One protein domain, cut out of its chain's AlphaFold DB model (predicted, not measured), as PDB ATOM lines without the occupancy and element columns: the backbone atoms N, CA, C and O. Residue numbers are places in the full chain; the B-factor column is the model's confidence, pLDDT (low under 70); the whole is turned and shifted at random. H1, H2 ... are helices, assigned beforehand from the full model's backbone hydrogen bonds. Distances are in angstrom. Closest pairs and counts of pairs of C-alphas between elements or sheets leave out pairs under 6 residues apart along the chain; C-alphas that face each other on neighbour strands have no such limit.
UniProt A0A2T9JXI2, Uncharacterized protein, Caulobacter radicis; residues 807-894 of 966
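This is residues 807 to 894 of the 966 residues of an uncharacterized protein of Caulobacter radicis (UniProt A0A2T9JXI2). The long helix H6 runs down the elongated domain, and H2 lies side by side with its last part, residues 886 to 894, running opposite ways. Four short helices gather about the other end: H1 and H3 pack on H6 partway along it, H4 packs on the last residues of H2, and H5 makes a corner with the first residues of H6. The 88 printed residues, with six named helices in the order H1 to H6 and no named strand, are all helix by class. The whole is compact, with a radius of gyration of the C-alphas of 12.8 A and spans of 39 by 22 by 17 A.

In order come H1, residues 808 to 812, H2, 823 to 837, H3, 841 to 844, H4, 854 to 858, H5, 862 to 868, and H6, 872 to 894. H1 touches H6, at residues 879 to 883 alone, with C-alphas 812 and 879 closest at 5.9 A. H1 and H2 are apart. H2 and H6 touch, closest at C-alphas 825 and 893, 4.6 A, at a shallow tilt of 30 degrees, opposite ways. H3 touches H6, closest at C-alphas 844 and 881, 6.6 A. H4 touches H2, closest at C-alphas 855 and 837, 4.1 A. H5 and H6 touch only at the corner, closest at C-alphas 866 and 875, 5.3 A. Every O i to N i+4 pair is within hydrogen-bond range in H1, H2, H4, H5 and H6; H3 is too short for one.

H1 begins at C-alpha 808, (239.084, 125.348, 34.966). H2 measures 20.8 A and H6 32.8 A from first to last C-alpha. H6 ends at C-alpha 894, (235.843, 103.360, 25.416).

The C-alphas farthest apart, Asn 822 and Gly 870, are 39.1 A apart. The printed part has no cut and no long link. Residues 814 to 816 have pLDDT under 70.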
ATOM      1  N   THR A 807     234.945 127.604  33.485       86.88
ATOM      2  CA  THR A 807     235.606 126.899  34.595       86.88
ATOM      3  C   THR A 807     236.991 126.383  34.198       86.88
ATOM      4  O   THR A 807     237.351 126.302  33.022       86.88
ATOM      5  N   THR A 808     237.789 125.995  35.188       85.94
ATOM      6  CA  THR A 808     239.084 125.348  34.966       85.94
ATOM      7  C   THR A 808     238.926 124.036  34.196       85.94
ATOM      8  O   THR A 808     239.762 123.742  33.344       85.94
ATOM      9  N   GLU A 809     237.853 123.272  34.432       86.56
ATOM     10  CA  GLU A 809     237.561 122.055  33.666       86.56
ATOM     11  C   GLU A 809     237.331 122.354  32.180       86.56
ATOM     12  O   GLU A 809     237.967 121.727  31.332       86.56
ATOM     13  N   ASP A 810     236.542 123.388  31.868       85.31
ATOM     14  CA  ASP A 810     236.331 123.843  30.487       85.31
ATOM     15  C   ASP A 810     237.650 124.300  29.835       85.31
ATOM     16  O   ASP A 810     237.897 124.055  28.656       85.31
ATOM     17  N   ALA A 811     238.526 124.958  30.602       84.50
ATOM     18  CA  ALA A 811     239.825 125.424  30.116       84.50
ATOM     19  C   ALA A 811     240.833 124.283  29.887       84.50
ATOM     20  O   ALA A 811     241.757 124.431  29.077       84.50
ATOM     21  N   VAL A 812     240.702 123.156  30.599       83.56
ATOM     22  CA  VAL A 812     241.524 121.956  30.364       83.56
ATOM     23  C   VAL A 812     240.991 121.159  29.173       83.56
ATOM     24  O   VAL A 812     241.781 120.664  28.369       83.56
ATOM     25  N   LEU A 813     239.668 121.072  29.027       80.69
ATOM     26  CA  LEU A 813     238.974 120.363  27.950       80.69
ATOM     27  C   LEU A 813     238.785 121.235  26.696       80.69
ATOM     28  O   LEU A 813     237.770 121.134  26.019       80.69
ATOM     29  N   ALA A 814     239.762 122.078  26.352       63.91
ATOM     30  CA  ALA A 814     239.657 123.055  25.260       63.91
ATOM     31  C   ALA A 814     239.387 122.446  23.859       63.91
ATOM     32  O   ALA A 814     238.972 123.164  22.954       63.91
ATOM     33  N   GLU A 815     239.594 121.137  23.674       63.19
ATOM     34  CA  GLU A 815     239.216 120.384  22.460       63.19
ATOM     35  C   GLU A 815     237.722 119.973  22.433       63.19
ATOM     36  O   GLU A 815     237.251 119.393  21.455       63.19
ATOM     37  N   GLY A 816     236.965 120.306  23.484       69.75
ATOM     38  CA  GLY A 816     235.550 119.997  23.681       69.75
ATOM     39  C   GLY A 816     235.301 118.833  24.647       69.75
ATOM     40  O   GLY A 816     236.178 118.016  24.930       69.75
ATOM     41  N   THR A 817     234.065 118.737  25.144       84.88
ATOM     42  CA  THR A 817     233.592 117.615  25.969       84.88
ATOM     43  C   THR A 817     233.732 116.298  25.188       84.88
ATOM     44  O   THR A 817     233.246 116.228  24.055       84.88
ATOM     45  N   PRO A 818     234.371 115.243  25.728       87.31
ATOM     46  CA  PRO A 818     234.479 113.962  25.035       87.31
ATOM     47  C   PRO A 818     233.097 113.337  24.818       87.31
ATOM     48  O   PRO A 818     232.384 113.085  25.784       87.31
ATOM     49  N   VAL A 819     232.742 113.041  23.563       88.50
ATOM     50  CA  VAL A 819     231.498 112.334  23.220       88.50
ATOM     51  C   VAL A 819     231.756 110.831  23.155       88.50
ATOM     52  O   VAL A 819     232.603 110.358  22.393       88.50
ATOM     53  N   PHE A 820     231.032 110.054  23.957       88.50
ATOM     54  CA  PHE A 820     231.209 108.606  24.044       88.50
ATOM     55  C   PHE A 820     230.343 107.864  23.022       88.50
ATOM     56  O   PHE A 820     229.163 108.153  22.827       88.50
ATOM     57  N   ALA A 821     230.923 106.844  22.384       81.75
ATOM     58  CA  ALA A 821     230.214 106.021  21.405       81.75
ATOM     59  C   ALA A 821     229.094 105.168  22.031       81.75
ATOM     60  O   ALA A 821     228.165 104.764  21.327       81.75
ATOM     61  N   ASN A 822     229.179 104.889  23.334       78.88
ATOM     62  CA  ASN A 822     228.174 104.150  24.084       78.88
ATOM     63  C   ASN A 822     227.972 104.707  25.504       78.88
ATOM     64  O   ASN A 822     228.855 105.310  26.113       78.88
ATOM     65  N   ALA A 823     226.777 104.445  26.025       78.94
ATOM     66  CA  ALA A 823     226.341 104.810  27.366       78.94
ATOM     67  C   ALA A 823     227.211 104.185  28.478       78.94
ATOM     68  O   ALA A 823     227.488 104.833  29.486       78.94
ATOM     69  N   ASP A 824     227.679 102.947  28.279       79.88
ATOM     70  CA  ASP A 824     228.530 102.238  29.243       79.88
ATOM     71  C   ASP A 824     229.902 102.920  29.417       79.88
ATOM     72  O   ASP A 824     230.403 102.999  30.539       79.88
ATOM     73  N   ALA A 825     230.501 103.463  28.343       84.88
ATOM     74  CA  ALA A 825     231.745 104.227  28.450       84.88
ATOM     75  C   ALA A 825     231.527 105.563  29.158       84.88
ATOM     76  O   ALA A 825     232.360 105.932  29.977       84.88
ATOM     77  N   ALA A 826     230.420 106.263  28.892       85.75
ATOM     78  CA  ALA A 826     230.097 107.507  29.591       85.75
ATOM     79  C   ALA A 826     229.911 107.272  31.101       85.75
ATOM     80  O   ALA A 826     230.501 107.961  31.929       85.75
ATOM     81  N   GLN A 827     229.180 106.213  31.464       83.56
ATOM     82  CA  GLN A 827     229.009 105.771  32.849       83.56
ATOM     83  C   GLN A 827     230.331 105.432  33.543       83.56
ATOM     84  O   GLN A 827     230.547 105.795  34.702       83.56
ATOM     85  N   LEU A 828     231.198 104.682  32.862       84.38
ATOM     86  CA  LEU A 828     232.492 104.298  33.409       84.38
ATOM     87  C   LEU A 828     233.418 105.512  33.548       84.38
ATOM     88  O   LEU A 828     234.095 105.651  34.567       84.38
ATOM     89  N   TYR A 829     233.387 106.419  32.572       88.69
ATOM     90  CA  TYR A 829     234.120 107.675  32.615       88.69
ATOM     91  C   TYR A 829     233.678 108.546  33.791       88.69
ATOM     92  O   TYR A 829     234.540 108.998  34.538       88.69
ATOM     93  N   ALA A 830     232.371 108.712  34.023       84.44
ATOM     94  CA  ALA A 830     231.850 109.476  35.158       84.44
ATOM     95  C   ALA A 830     232.414 108.953  36.493       84.44
ATOM     96  O   ALA A 830     232.958 109.713  37.291       84.44
ATOM     97  N   LYS A 831     232.428 107.624  36.686       83.00
ATOM     98  CA  LYS A 831     233.031 106.994  37.878       83.00
ATOM     99  C   LYS A 831     234.528 107.279  38.016       83.00
ATOM    100  O   LYS A 831     235.020 107.468  39.128       83.00
ATOM    101  N   LEU A 832     235.267 107.268  36.906       86.88
ATOM    102  CA  LEU A 832     236.695 107.593  36.890       86.88
ATOM    103  C   LEU A 832     236.947 109.081  37.155       86.88
ATOM    104  O   LEU A 832     237.924 109.414  37.831       86.88
ATOM    105  N   ARG A 833     236.076 109.960  36.650       87.69
ATOM    106  CA  ARG A 833     236.112 111.404  36.882       87.69
ATOM    107  C   ARG A 833     235.877 111.710  38.352       87.69
ATOM    108  O   ARG A 833     236.704 112.386  38.947       87.69
ATOM    109  N   ASP A 834     234.849 111.134  38.966       83.81
ATOM    110  CA  ASP A 834     234.554 111.314  40.392       83.81
ATOM    111  C   ASP A 834     235.685 110.795  41.283       83.81
ATOM    112  O   ASP A 834     236.171 111.508  42.159       83.81
ATOM    113  N   ALA A 835     236.208 109.598  40.994       84.19
ATOM    114  CA  ALA A 835     237.375 109.070  41.700       84.19
ATOM    115  C   ALA A 835     238.644 109.919  41.494       84.19
ATOM    116  O   ALA A 835     239.557 109.872  42.316       84.19
ATOM    117  N   THR A 836     238.738 110.668  40.392       88.19
ATOM    118  CA  THR A 836     239.829 111.623  40.155       88.19
ATOM    119  C   THR A 836     239.577 112.940  40.887       88.19
ATOM    120  O   THR A 836     240.519 113.482  41.451       88.19
ATOM    121  N   GLY A 837     238.331 113.416  40.930       85.44
ATOM    122  CA  GLY A 837     237.915 114.636  41.617       85.44
ATOM    123  C   GLY A 837     238.143 114.585  43.126       85.44
ATOM    124  O   GLY A 837     238.552 115.587  43.701       85.44
ATOM    125  N   GLU A 838     237.964 113.416  43.745       85.81
ATOM    126  CA  GLU A 838     238.227 113.185  45.175       85.81
ATOM    127  C   GLU A 838     239.716 113.147  45.548       85.81
ATOM    128  O   GLU A 838     240.062 113.257  46.726       85.81
ATOM    129  N   LYS A 839     240.618 112.960  44.574       88.00
ATOM    130  CA  LYS A 839     242.059 112.986  44.844       88.00
ATOM    131  C   LYS A 839     242.481 114.405  45.185       88.00
ATOM    132  O   LYS A 839     241.939 115.373  44.650       88.00
ATOM    133  N   THR A 840     243.500 114.541  46.024       91.56
ATOM    134  CA  THR A 840     244.126 115.851  46.221       91.56
ATOM    135  C   THR A 840     244.925 116.238  44.981       91.56
ATOM    136  O   THR A 840     245.438 115.384  44.248       91.56
ATOM    137  N   VAL A 841     245.089 117.539  44.751       89.62
ATOM    138  CA  VAL A 841     245.923 118.057  43.657       89.62
ATOM    139  C   VAL A 841     247.337 117.476  43.724       89.62
ATOM    140  O   VAL A 841     247.898 117.125  42.690       89.62
ATOM    141  N   GLN A 842     247.888 117.283  44.926       90.06
ATOM    142  CA  GLN A 842     249.201 116.666  45.115       90.06
ATOM    143  C   GLN A 842     249.252 115.191  44.676       90.06
ATOM    144  O   GLN A 842     250.278 114.735  44.174       90.06
ATOM    145  N   GLN A 843     248.164 114.431  44.836       88.94
ATOM    146  CA  GLN A 843     248.097 113.038  44.377       88.94
ATOM    147  C   GLN A 843     248.056 112.932  42.846       88.94
ATOM    148  O   GLN A 843     248.577 111.966  42.290       88.94
ATOM    149  N   LEU A 844     247.452 113.911  42.165       89.06
ATOM    150  CA  LEU A 844     247.396 113.968  40.703       89.06
ATOM    151  C   LEU A 844     248.664 114.592  40.091       89.06
ATOM    152  O   LEU A 844     249.188 114.097  39.096       89.06
ATOM    153  N   ALA A 845     249.163 115.669  40.696       90.31
ATOM    154  CA  ALA A 845     250.330 116.430  40.271       90.31
ATOM    155  C   ALA A 845     251.315 116.579  41.449       90.31
ATOM    156  O   ALA A 845     251.321 117.613  42.117       90.31
ATOM    157  N   PRO A 846     252.212 115.598  41.683       87.44
ATOM    158  CA  PRO A 846     253.124 115.585  42.838       87.44
ATOM    159  C   PRO A 846     254.021 116.822  42.974       87.44
ATOM    160  O   PRO A 846     254.507 117.137  44.059       87.44
ATOM    161  N   SER A 847     254.244 117.538  41.868       84.50
ATOM    162  CA  SER A 847     255.001 118.791  41.811       84.50
ATOM    163  C   SER A 847     254.243 120.027  42.323       84.50
ATOM    164  O   SER A 847     254.837 121.103  42.369       84.50
ATOM    165  N   VAL A 848     252.951 119.906  42.648       88.69
ATOM    166  CA  VAL A 848     252.093 120.980  43.168       88.69
ATOM    167  C   VAL A 848     251.686 120.626  44.598       88.69
ATOM    168  O   VAL A 848     251.004 119.633  44.835       88.69
ATOM    169  N   LYS A 849     252.123 121.432  45.571       84.50
ATOM    170  CA  LYS A 849     251.780 121.242  46.986       84.50
ATOM    171  C   LYS A 849     250.462 121.951  47.284       84.50
ATOM    172  O   LYS A 849     250.465 123.147  47.548       84.50
ATOM    173  N   SER A 850     249.355 121.222  47.195       85.62
ATOM    174  CA  SER A 850     248.029 121.706  47.578       85.62
ATOM    175  C   SER A 850     247.200 120.557  48.148       85.62
ATOM    176  O   SER A 850     247.204 119.452  47.596       85.62
ATOM    177  N   GLU A 851     246.517 120.835  49.258       86.50
ATOM    178  CA  GLU A 851     245.586 119.914  49.922       86.50
ATOM    179  C   GLU A 851     244.174 119.979  49.323       86.50
ATOM    180  O   GLU A 851     243.349 119.125  49.636       86.50
ATOM    181  N   LEU A 852     243.913 120.944  48.428       87.69
ATOM    182  CA  LEU A 852     242.648 121.039  47.702       87.69
ATOM    183  C   LEU A 852     242.401 119.773  46.884       87.69
ATOM    184  O   LEU A 852     243.331 119.160  46.337       87.69
ATOM    185  N   THR A 853     241.134 119.406  46.765       91.19
ATOM    186  CA  THR A 853     240.715 118.320  45.884       91.19
ATOM    187  C   THR A 853     240.766 118.767  44.424       91.19
ATOM    188  O   THR A 853     240.632 119.947  44.093       91.19
ATOM    189  N   VAL A 854     240.971 117.815  43.514       88.88
ATOM    190  CA  VAL A 854     240.960 118.084  42.070       88.88
ATOM    191  C   VAL A 854     239.604 118.671  41.653       88.88
ATOM    192  O   VAL A 854     239.576 119.630  40.886       88.88
ATOM    193  N   GLY A 855     238.491 118.167  42.203       83.94
ATOM    194  CA  GLY A 855     237.142 118.674  41.916       83.94
ATOM    195  C   GLY A 855     236.920 120.129  42.350       83.94
ATOM    196  O   GLY A 855     236.336 120.919  41.603       83.94
ATOM    197  N   GLU A 856     237.440 120.523  43.516       83.94
ATOM    198  CA  GLU A 856     237.365 121.912  43.989       83.94
ATOM    199  C   GLU A 856     238.099 122.879  43.063       83.94
ATOM    200  O   GLU A 856     237.632 123.992  42.867       83.94
ATOM    201  N   VAL A 857     239.226 122.478  42.470       87.81
ATOM    202  CA  VAL A 857     239.956 123.331  41.521       87.81
ATOM    203  C   VAL A 857     239.238 123.406  40.172       87.81
ATOM    204  O   VAL A 857     239.153 124.478  39.578       87.81
ATOM    205  N   LEU A 858     238.703 122.282  39.689       87.00
ATOM    206  CA  LEU A 858     238.038 122.183  38.385       87.00
ATOM    207  C   LEU A 858     236.778 123.045  38.268       87.00
ATOM    208  O   LEU A 858     236.528 123.612  37.208       87.00
ATOM    209  N   SER A 859     236.034 123.182  39.367       82.69
ATOM    210  CA  SER A 859     234.797 123.973  39.457       82.69
ATOM    211  C   SER A 859     235.005 125.494  39.552       82.69
ATOM    212  O   SER A 859     234.036 126.246  39.480       82.69
ATOM    213  N   ARG A 860     236.248 125.969  39.706       85.81
ATOM    214  CA  ARG A 860     236.585 127.399  39.852       85.81
ATOM    215  C   ARG A 860     236.950 128.031  38.521       85.81
ATOM    216  O   ARG A 860     237.351 127.331  37.588       85.81
ATOM    217  N   SER A 861     236.887 129.360  38.447       87.38
ATOM    218  CA  SER A 861     237.417 130.079  37.284       87.38
ATOM    219  C   SER A 861     238.939 129.865  37.159       87.38
ATOM    220  O   SER A 861     239.613 129.638  38.171       87.38
ATOM    221  N   PRO A 862     239.525 129.948  35.950       89.12
ATOM    222  CA  PRO A 862     240.976 129.848  35.762       89.12
ATOM    223  C   PRO A 862     241.787 130.828  36.622       89.12
ATOM    224  O   PRO A 862     242.893 130.511  37.064       89.12
ATOM    225  N   GLU A 863     241.241 132.018  36.872       87.12
ATOM    226  CA  GLU A 863     241.861 133.065  37.686       87.12
ATOM    227  C   GLU A 863     241.878 132.677  39.171       87.12
ATOM    228  O   GLU A 863     242.933 132.699  39.810       87.12
ATOM    229  N   GLU A 864     240.737 132.225  39.697       86.25
ATOM    230  CA  GLU A 864     240.608 131.733  41.071       86.25
ATOM    231  C   GLU A 864     241.466 130.489  41.306       86.25
ATOM    232  O   GLU A 864     242.196 130.413  42.293       86.25
ATOM    233  N   ALA A 865     241.446 129.528  40.379       87.69
ATOM    234  CA  ALA A 865     242.276 128.331  40.449       87.69
ATOM    235  C   ALA A 865     243.775 128.671  40.420       87.69
ATOM    236  O   ALA A 865     244.570 128.060  41.137       87.69
ATOM    237  N   THR A 866     244.174 129.682  39.639       89.81
ATOM    238  CA  THR A 866     245.558 130.176  39.619       89.81
ATOM    239  C   THR A 866     245.966 130.765  40.968       89.81
ATOM    240  O   THR A 866     247.079 130.501  41.434       89.81
ATOM    241  N   ALA A 867     245.076 131.518  41.618       88.06
ATOM    242  CA  ALA A 867     245.312 132.056  42.954       88.06
ATOM    243  C   ALA A 867     245.394 130.941  44.013       88.06
ATOM    244  O   ALA A 867     246.356 130.889  44.779       88.06
ATOM    245  N   LEU A 868     244.440 130.003  44.000       88.12
ATOM    246  CA  LEU A 868     244.348 128.885  44.947       88.12
ATOM    247  C   LEU A 868     245.540 127.921  44.868       88.12
ATOM    248  O   LEU A 868     245.960 127.370  45.883       88.12
ATOM    249  N   LEU A 869     246.115 127.727  43.678       89.38
ATOM    250  CA  LEU A 869     247.289 126.868  43.477       89.38
ATOM    251  C   LEU A 869     248.632 127.591  43.682       89.38
ATOM    252  O   LEU A 869     249.694 126.992  43.478       89.38
ATOM    253  N   GLY A 870     248.615 128.863  44.091       85.44
ATOM    254  CA  GLY A 870     249.826 129.628  44.385       85.44
ATOM    255  C   GLY A 870     250.602 130.080  43.143       85.44
ATOM    256  O   GLY A 870     251.828 130.179  43.193       85.44
ATOM    257  N   GLY A 871     249.913 130.339  42.026       88.75
ATOM    258  CA  GLY A 871     250.471 130.990  40.836       88.75
ATOM    259  C   GLY A 871     250.399 130.176  39.537       88.75
ATOM    260  O   GLY A 871     250.184 128.961  39.520       88.75
ATOM    261  N   ALA A 872     250.636 130.863  38.414       89.44
ATOM    262  CA  ALA A 872     250.410 130.344  37.059       89.44
ATOM    263  C   ALA A 872     251.222 129.081  36.711       89.44
ATOM    264  O   ALA A 872     250.757 128.236  35.949       89.44
ATOM    265  N   GLN A 873     252.422 128.911  37.282       90.19
ATOM    266  CA  GLN A 873     253.245 127.718  37.041       90.19
ATOM    267  C   GLN A 873     252.629 126.449  37.644       90.19
ATOM    268  O   GLN A 873     252.654 125.391  37.012       90.19
ATOM    269  N   ASN A 874     252.064 126.542  38.849       89.62
ATOM    270  CA  ASN A 874     251.408 125.411  39.503       89.62
ATOM    271  C   ASN A 874     250.081 125.078  38.818       89.62
ATOM    272  O   ASN A 874     249.805 123.904  38.575       89.62
ATOM    273  N   TYR A 875     249.323 126.101  38.417       91.50
ATOM    274  CA  TYR A 875     248.116 125.934  37.605       91.50
ATOM    275  C   TYR A 875     248.403 125.238  36.264       91.50
ATOM    276  O   TYR A 875     247.726 124.277  35.905       91.50
ATOM    277  N   ALA A 876     249.468 125.631  35.554       90.38
ATOM    278  CA  ALA A 876     249.861 124.982  34.303       90.38
ATOM    279  C   ALA A 876     250.232 123.499  34.494       90.38
ATOM    280  O   ALA A 876     249.802 122.653  33.709       90.38
ATOM    281  N   ARG A 877     250.983 123.168  35.555       90.75
ATOM    282  CA  ARG A 877     251.337 121.778  35.900       90.75
ATOM    283  C   ARG A 877     250.105 120.939  36.233       90.75
ATOM    284  O   ARG A 877     250.003 119.811  35.755       90.75
ATOM    285  N   PHE A 878     249.173 121.496  37.008       92.94
ATOM    286  CA  PHE A 878     247.891 120.860  37.305       92.94
ATOM    287  C   PHE A 878     247.098 120.585  36.023       92.94
ATOM    288  O   PHE A 878     246.705 119.445  35.788       92.94
ATOM    289  N   ARG A 879     246.949 121.589  35.148       91.69
ATOM    290  CA  ARG A 879     246.229 121.454  33.875       91.69
ATOM    291  C   ARG A 879     246.808 120.343  33.000       91.69
ATOM    292  O   ARG A 879     246.054 119.528  32.479       91.69
ATOM    293  N   THR A 880     248.132 120.274  32.856       91.25
ATOM    294  CA  THR A 880     248.790 119.210  32.078       91.25
ATOM    295  C   THR A 880     248.555 117.825  32.685       91.25
ATOM    296  O   THR A 880     248.264 116.881  31.950       91.25
ATOM    297  N   ALA A 881     248.650 117.692  34.011       90.56
ATOM    298  CA  ALA A 881     248.411 116.423  34.696       90.56
ATOM    299  C   ALA A 881     246.945 115.970  34.576       90.56
ATOM    300  O   ALA A 881     246.692 114.802  34.272       90.56
ATOM    301  N   TYR A 882     245.986 116.889  34.741       91.50
ATOM    302  CA  TYR A 882     244.564 116.584  34.583       91.50
ATOM    303  C   TYR A 882     244.210 116.241  33.135       91.50
ATOM    304  O   TYR A 882     243.556 115.229  32.916       91.50
ATOM    305  N   ALA A 883     244.709 116.984  32.141       89.94
ATOM    306  CA  ALA A 883     244.474 116.676  30.727       89.94
ATOM    307  C   ALA A 883     244.946 115.258  30.356       89.94
ATOM    308  O   ALA A 883     244.227 114.507  29.696       89.94
ATOM    309  N   ALA A 884     246.136 114.861  30.822       89.56
ATOM    310  CA  ALA A 884     246.663 113.516  30.601       89.56
ATOM    311  C   ALA A 884     245.800 112.438  31.281       89.56
ATOM    312  O   ALA A 884     245.535 111.388  30.689       89.56
ATOM    313  N   GLN A 885     245.336 112.702  32.505       89.69
ATOM    314  CA  GLN A 885     244.463 111.794  33.247       89.69
ATOM    315  C   GLN A 885     243.076 111.673  32.597       89.69
ATOM    316  O   GLN A 885     242.594 110.557  32.424       89.69
ATOM    317  N   ALA A 886     242.464 112.784  32.181       88.06
ATOM    318  CA  ALA A 886     241.174 112.820  31.496       88.06
ATOM    319  C   ALA A 886     241.230 112.064  30.162       88.06
ATOM    320  O   ALA A 886     240.413 111.174  29.929       88.06
ATOM    321  N   LYS A 887     242.258 112.314  29.338       89.50
ATOM    322  CA  LYS A 887     242.480 111.580  28.081       89.50
ATOM    323  C   LYS A 887     242.585 110.073  28.317       89.50
ATOM    324  O   LYS A 887     241.923 109.289  27.641       89.50
ATOM    325  N   ARG A 888     243.361 109.664  29.324       89.25
ATOM    326  CA  ARG A 888     243.513 108.249  29.675       89.25
ATOM    327  C   ARG A 888     242.201 107.633  30.169       89.25
ATOM    328  O   ARG A 888     241.914 106.494  29.814       89.25
ATOM    329  N   SER A 889     241.400 108.368  30.944       90.25
ATOM    330  CA  SER A 889     240.063 107.940  31.385       90.25
ATOM    331  C   SER A 889     239.103 107.737  30.210       90.25
ATOM    332  O   SER A 889     238.344 106.766  30.217       90.25
ATOM    333  N   VAL A 890     239.150 108.594  29.183       90.06
ATOM    334  CA  VAL A 890     238.361 108.418  27.950       90.06
ATOM    335  C   VAL A 890     238.777 107.139  27.221       90.06
ATOM    336  O   VAL A 890     237.923 106.298  26.936       90.06
ATOM    337  N   GLU A 891     240.080 106.955  26.980       89.69
ATOM    338  CA  GLU A 891     240.627 105.797  26.256       89.69
ATOM    339  C   GLU A 891     240.233 104.464  26.910       89.69
ATOM    340  O   GLU A 891     239.732 103.558  26.239       89.69
ATOM    341  N   VAL A 892     240.409 104.333  28.231       88.38
ATOM    342  CA  VAL A 892     240.079 103.083  28.937       88.38
ATOM    343  C   VAL A 892     238.576 102.841  29.022       88.38
ATOM    344  O   VAL A 892     238.151 101.688  28.951       88.38
ATOM    345  N   SER A 893     237.767 103.897  29.136       88.25
ATOM    346  CA  SER A 893     236.309 103.758  29.202       88.25
ATOM    347  C   SER A 893     235.747 103.266  27.871       88.25
ATOM    348  O   SER A 893     234.947 102.334  27.850       88.25
ATOM    349  N   GLN A 894     236.225 103.819  26.753       87.81
ATOM    350  CA  GLN A 894     235.843 103.360  25.416       87.81
ATOM    351  C   GLN A 894     236.354 101.940  25.128       87.81
ATOM    352  O   GLN A 894     235.602 101.113  24.612       87.81
TER     353      GLN A 894